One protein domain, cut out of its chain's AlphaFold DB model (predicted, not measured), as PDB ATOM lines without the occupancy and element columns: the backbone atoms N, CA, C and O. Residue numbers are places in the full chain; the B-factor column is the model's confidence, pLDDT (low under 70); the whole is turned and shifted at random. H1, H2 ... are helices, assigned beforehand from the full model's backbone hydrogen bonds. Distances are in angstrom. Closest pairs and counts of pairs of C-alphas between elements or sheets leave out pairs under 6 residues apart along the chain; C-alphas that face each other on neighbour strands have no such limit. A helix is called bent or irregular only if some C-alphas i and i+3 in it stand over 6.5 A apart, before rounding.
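AT A GLANCE: This is residues 2 to 42 of the 98 residues of the protein "MLTR_LBD domain-containing protein" of Streptomyces sp. MUSC 14 (UniProt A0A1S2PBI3). Three helices make a flat, open ring: the long H2 forms one side, H1 folds back over its beginning, and H3 turns back from its far end at a corner. The middle between H1 and H3 is empty, and the tail after H3, residues 37 to 42, runs back toward the start, leaving the C-alphas of Ala 2 and Asp 42 6.7 A apart. The printed part has 41 residues, with three named helices in the order H1, H2, H3 and no named strand; the class is all helix. It is compact by its radius of gyration of the C-alphas, 10.1 A, and its C-alphas span 25 by 24 by 11 A.

IN THESE COORDINATES: H1 is residues 2 to 10, from C-alpha 2 at (-22.150, -12.294, -34.094) to C-alpha 10, 12.4 A away. After a tight link of 4 residues comes H2, residues 15 to 27, the longest helix with 13 residues. It begins at C-alpha 15, at (-30.899, -21.759, -20.176), and measures 18.2 A from first to last C-alpha. A tight link of 1 residue, Ser 28, leads to H3, residues 29 to 36, which measures 10.4 A and ends at C-alpha 36, at (-14.923, -11.522, -24.088). No helix is bent.

HOW THE PARTS SIT: H1 and H2 are close but not clearly touching, with 1 pair of C-alphas within 8 A. That closest pair is Val 8 and Leu 17, at 7.3 A. The two run opposite ways at a shallow tilt of 32 degrees, their centres 13.2 A apart. H2 and H3 touch only at the corner by their link, H2 with residues 24 to 26 alone. Their closest C-alphas are those of Ala 25 and Ala 32, 4.5 A apart. They run opposite ways at a steep tilt of 49 degrees, with 11.9 A from centre to centre. H1 and H3 are apart. In H1, H2 and H3, every O i to N i+4 pair is within hydrogen-bond range.

THE WHOLE: The two C-alphas farthest apart are those of Lys 27 and Asp 42, at 25.5 A. The printed part has no cut, and both links between helices are tight. Residues 9 to 16 stand free; of these, 9 to 10 belong to H1 and 15 to 16 to H2. Without them the body has 33 residues and spans 26 by 18 by 9 A. The mean pLDDT of the printed part of this model is 86.6, and residues 39 to 42 are under 70.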
ATOM      1  N   ALA A   2     -21.003 -13.169 -33.814       72.12
ATOM      2  CA  ALA A   2     -22.150 -12.294 -34.094       72.12
ATOM      3  C   ALA A   2     -23.515 -12.999 -33.974       72.12
ATOM      4  O   ALA A   2     -24.365 -12.542 -33.222       72.12
ATOM      5  N   PHE A   3     -23.679 -14.165 -34.609       77.00
ATOM      6  CA  PHE A   3     -24.936 -14.920 -34.548       77.00
ATOM      7  C   PHE A   3     -25.317 -15.340 -33.120       77.00
ATOM      8  O   PHE A   3     -26.426 -15.069 -32.690       77.00
ATOM      9  N   LEU A   4     -24.377 -15.897 -32.342       83.00
ATOM     10  CA  LEU A   4     -24.624 -16.260 -30.938       83.00
ATOM     11  C   LEU A   4     -25.034 -15.052 -30.087       83.00
ATOM     12  O   LEU A   4     -25.878 -15.186 -29.210       83.00
ATOM     13  N   ARG A   5     -24.479 -13.862 -30.344       83.44
ATOM     14  CA  ARG A   5     -24.896 -12.650 -29.623       83.44
ATOM     15  C   ARG A   5     -26.277 -12.163 -30.026       83.44
ATOM     16  O   ARG A   5     -27.035 -11.755 -29.154       83.44
ATOM     17  N   VAL A   6     -26.615 -12.242 -31.310       80.94
ATOM     18  CA  VAL A   6     -27.985 -11.987 -31.772       80.94
ATOM     19  C   VAL A   6     -28.954 -12.968 -31.105       80.94
ATOM     20  O   VAL A   6     -30.000 -12.543 -30.622       80.94
ATOM     21  N   SER A   7     -28.588 -14.250 -30.995       83.31
ATOM     22  CA  SER A   7     -29.382 -15.254 -30.277       83.31
ATOM     23  C   SER A   7     -29.567 -14.899 -28.801       83.31
ATOM     24  O   SER A   7     -30.695 -14.946 -28.331       83.31
ATOM     25  N   VAL A   8     -28.513 -14.471 -28.090       86.44
ATOM     26  CA  VAL A   8     -28.621 -14.037 -26.680       86.44
ATOM     27  C   VAL A   8     -29.529 -12.817 -26.539       86.44
ATOM     28  O   VAL A   8     -30.347 -12.769 -25.630       86.44
ATOM     29  N   GLY A   9     -29.436 -11.841 -27.446       83.94
ATOM     30  CA  GLY A   9     -30.336 -10.683 -27.436       83.94
ATOM     31  C   GLY A   9     -31.799 -11.051 -27.709       83.94
ATOM     32  O   GLY A   9     -32.703 -10.412 -27.176       83.94
ATOM     33  N   ARG A  10     -32.040 -12.083 -28.528       84.75
ATOM     34  CA  ARG A  10     -33.383 -12.564 -28.880       84.75
ATOM     35  C   ARG A  10     -33.991 -13.483 -27.816       84.75
ATOM     36  O   ARG A  10     -35.206 -13.473 -27.646       84.75
ATOM     37  N   TYR A  11     -33.156 -14.252 -27.121       87.25
ATOM     38  CA  TYR A  11     -33.542 -15.245 -26.118       87.25
ATOM     39  C   TYR A  11     -32.693 -15.076 -24.839       87.25
ATOM     40  O   TYR A  11     -31.860 -15.930 -24.531       87.25
ATOM     41  N   PRO A  12     -32.855 -13.962 -24.100       87.69
ATOM     42  CA  PRO A  12     -31.979 -13.622 -22.972       87.69
ATOM     43  C   PRO A  12     -32.084 -14.597 -21.791       87.69
ATOM     44  O   PRO A  12     -31.103 -14.785 -21.077       87.69
ATOM     45  N   ASP A  13     -33.245 -15.233 -21.619       92.19
ATOM     46  CA  ASP A  13     -33.536 -16.148 -20.510       92.19
ATOM     47  C   ASP A  13     -33.449 -17.630 -20.913       92.19
ATOM     48  O   ASP A  13     -33.937 -18.497 -20.189       92.19
ATOM     49  N   ASP A  14     -32.860 -17.944 -22.072       94.00
ATOM     50  CA  ASP A  14     -32.722 -19.319 -22.555       94.00
ATOM     51  C   ASP A  14     -31.580 -20.056 -21.817       94.00
ATOM     52  O   ASP A  14     -30.394 -19.752 -22.024       94.00
ATOM     53  N   PRO A  15     -31.902 -21.046 -20.957       93.38
ATOM     54  CA  PRO A  15     -30.899 -21.759 -20.176       93.38
ATOM     55  C   PRO A  15     -30.022 -22.680 -21.034       93.38
ATOM     56  O   PRO A  15     -28.869 -22.924 -20.670       93.38
ATOM     57  N   GLU A  16     -30.522 -23.181 -22.166       94.00
ATOM     58  CA  GLU A  16     -29.745 -24.037 -23.067       94.00
ATOM     59  C   GLU A  16     -28.694 -23.216 -23.808       94.00
ATOM     60  O   GLU A  16     -27.528 -23.617 -23.892       94.00
ATOM     61  N   LEU A  17     -29.074 -22.022 -24.272       91.69
ATOM     62  CA  LEU A  17     -28.143 -21.089 -24.897       91.69
ATOM     63  C   LEU A  17     -27.036 -20.665 -23.921       91.69
ATOM     64  O   LEU A  17     -25.853 -20.667 -24.283       91.69
ATOM     65  N   ALA A  18     -27.396 -20.358 -22.672       92.88
ATOM     66  CA  ALA A  18     -26.428 -20.026 -21.628       92.88
ATOM     67  C   ALA A  18     -25.466 -21.194 -21.339       92.88
ATOM     68  O   ALA A  18     -24.248 -20.995 -21.271       92.88
ATOM     69  N   ALA A  19     -25.985 -22.421 -21.229       95.12
ATOM     70  CA  ALA A  19     -25.178 -23.618 -21.000       95.12
ATOM     71  C   ALA A  19     -24.225 -23.921 -22.170       95.12
ATOM     72  O   ALA A  19     -23.062 -24.285 -21.947       95.12
ATOM     73  N   LEU A  20     -24.678 -23.731 -23.413       93.69
ATOM     74  CA  LEU A  20     -23.856 -23.892 -24.612       93.69
ATOM     75  C   LEU A  20     -22.684 -22.905 -24.615       93.69
ATOM     76  O   LEU A  20     -21.534 -23.313 -24.793       93.69
ATOM     77  N   ILE A  21     -22.962 -21.620 -24.379       93.25
ATOM     78  CA  ILE A  21     -21.930 -20.576 -24.321       93.25
ATOM     79  C   ILE A  21     -20.933 -20.874 -23.198       93.25
ATOM     80  O   ILE A  21     -19.725 -20.818 -23.434       93.25
ATOM     81  N   GLY A  22     -21.419 -21.245 -22.009       93.94
ATOM     82  CA  GLY A  22     -20.566 -21.622 -20.880       93.94
ATOM     83  C   GLY A  22     -19.650 -22.801 -21.213       93.94
ATOM     84  O   GLY A  22     -18.444 -22.742 -20.982       93.94
ATOM     85  N   THR A  23     -20.194 -23.839 -21.847       96.31
ATOM     86  CA  THR A  23     -19.417 -25.014 -22.266       96.31
ATOM     87  C   THR A  23     -18.337 -24.651 -23.284       96.31
ATOM     88  O   THR A  23     -17.197 -25.098 -23.153       96.31
ATOM     89  N   LEU A  24     -18.669 -23.836 -24.290       94.88
ATOM     90  CA  LEU A  24     -17.712 -23.398 -25.310       94.88
ATOM     91  C   LEU A  24     -16.603 -22.527 -24.710       94.88
ATOM     92  O   LEU A  24     -15.433 -22.738 -25.023       94.88
ATOM     93  N   ALA A  25     -16.952 -21.616 -23.800       94.62
ATOM     94  CA  ALA A  25     -15.986 -20.775 -23.097       94.62
ATOM     95  C   ALA A  25     -15.040 -21.585 -22.196       94.62
ATOM     96  O   ALA A  25     -13.862 -21.258 -22.103       94.62
ATOM     97  N   MET A  26     -15.519 -22.661 -21.568       95.88
ATOM     98  CA  MET A  26     -14.668 -23.537 -20.753       95.88
ATOM     99  C   MET A  26     -13.746 -24.433 -21.586       95.88
ATOM    100  O   MET A  26     -12.666 -24.791 -21.124       95.88
ATOM    101  N   LYS A  27     -14.181 -24.849 -22.782       96.12
ATOM    102  CA  LYS A  27     -13.459 -25.838 -23.602       96.12
ATOM    103  C   LYS A  27     -12.561 -25.232 -24.679       96.12
ATOM    104  O   LYS A  27     -11.771 -25.962 -25.271       96.12
ATOM    105  N   SER A  28     -12.687 -23.938 -24.963       95.81
ATOM    106  CA  SER A  28     -11.911 -23.257 -25.997       95.81
ATOM    107  C   SER A  28     -11.482 -21.874 -25.514       95.81
ATOM    108  O   SER A  28     -12.288 -20.948 -25.432       95.81
ATOM    109  N   GLU A  29     -10.186 -21.726 -25.235       93.31
ATOM    110  CA  GLU A  29      -9.585 -20.434 -24.881       93.31
ATOM    111  C   GLU A  29      -9.782 -19.397 -25.995       93.31
ATOM    112  O   GLU A  29     -10.072 -18.234 -25.725       93.31
ATOM    113  N   GLU A  30      -9.706 -19.830 -27.258       91.56
ATOM    114  CA  GLU A  30      -9.976 -18.980 -28.417       91.56
ATOM    115  C   GLU A  30     -11.425 -18.477 -28.416       91.56
ATOM    116  O   GLU A  30     -11.669 -17.277 -28.570       91.56
ATOM    117  N   PHE A  31     -12.398 -19.368 -28.186       90.31
ATOM    118  CA  PHE A  31     -13.796 -18.968 -28.058       90.31
ATOM    119  C   PHE A  31     -13.975 -17.980 -26.905       90.31
ATOM    120  O   PHE A  31     -14.630 -16.956 -27.091       90.31
ATOM    121  N   ALA A  32     -13.387 -18.255 -25.738       92.31
ATOM    122  CA  ALA A  32     -13.480 -17.383 -24.570       92.31
ATOM    123  C   ALA A  32     -12.920 -15.981 -24.863       92.31
ATOM    124  O   ALA A  32     -13.580 -14.982 -24.563       92.31
ATOM    125  N   ALA A  33     -11.760 -15.897 -25.519       91.06
ATOM    126  CA  ALA A  33     -11.159 -14.631 -25.930       91.06
ATOM    127  C   ALA A  33     -12.055 -13.868 -26.922       91.06
ATOM    128  O   ALA A  33     -12.318 -12.677 -26.745       91.06
ATOM    129  N   LEU A  34     -12.585 -14.547 -27.942       89.12
ATOM    130  CA  LEU A  34     -13.499 -13.948 -28.921       89.12
ATOM    131  C   LEU A  34     -14.842 -13.522 -28.299       89.12
ATOM    132  O   LEU A  34     -15.424 -12.507 -28.698       89.12
ATOM    133  N   TRP A  35     -15.335 -14.270 -27.312       89.19
ATOM    134  CA  TRP A  35     -16.563 -13.954 -26.589       89.19
ATOM    135  C   TRP A  35     -16.386 -12.724 -25.691       89.19
ATOM    136  O   TRP A  35     -17.229 -11.821 -25.732       89.19
ATOM    137  N   ALA A  36     -15.267 -12.642 -24.964       88.44
ATOM    138  CA  ALA A  36     -14.923 -11.522 -24.088       88.44
ATOM    139  C   ALA A  36     -14.734 -10.199 -24.844       88.44
ATOM    140  O   ALA A  36     -15.062  -9.142 -24.317       88.44
ATOM    141  N   ARG A  37     -14.269 -10.250 -26.099       86.81
ATOM    142  CA  ARG A  37     -14.064  -9.056 -26.937       86.81
ATOM    143  C   ARG A  37     -15.334  -8.267 -27.251       86.81
ATOM    144  O   ARG A  37     -15.234  -7.148 -27.722       86.81
ATOM    145  N   GLN A  38     -16.524  -8.831 -27.050       73.44
ATOM    146  CA  GLN A  38     -17.803  -8.153 -27.324       73.44
ATOM    147  C   GLN A  38     -18.004  -7.598 -28.759       73.44
ATOM    148  O   GLN A  38     -19.051  -7.029 -29.049       73.44
ATOM    149  N   ASP A  39     -17.125  -7.944 -29.710       69.75
ATOM    150  CA  ASP A  39     -17.203  -7.570 -31.134       69.75
ATOM    151  C   ASP A  39     -18.440  -8.138 -31.862       69.75
ATOM    152  O   ASP A  39     -18.448  -9.295 -32.303       69.75
ATOM    153  N   VAL A  40     -19.526  -7.365 -31.946       61.16
ATOM    154  CA  VAL A  40     -20.658  -7.656 -32.840       61.16
ATOM    155  C   VAL A  40     -20.350  -6.998 -34.177       61.16
ATOM    156  O   VAL A  40     -20.632  -5.823 -34.379       61.16
ATOM    157  N   ALA A  41     -19.739  -7.749 -35.088       59.94
ATOM    158  CA  ALA A  41     -19.721  -7.358 -36.487       59.94
ATOM    159  C   ALA A  41     -20.989  -7.907 -37.136       59.94
ATOM    160  O   ALA A  41     -21.213  -9.121 -37.107       59.94
ATOM    161  N   ASP A  42     -21.808  -7.027 -37.704       55.25
ATOM    162  CA  ASP A  42     -22.839  -7.456 -38.636       55.25
ATOM    163  C   ASP A  42     -22.128  -8.163 -39.796       55.25
ATOM    164  O   ASP A  42     -21.293  -7.567 -40.484       55.25
TER     165      ASP A  42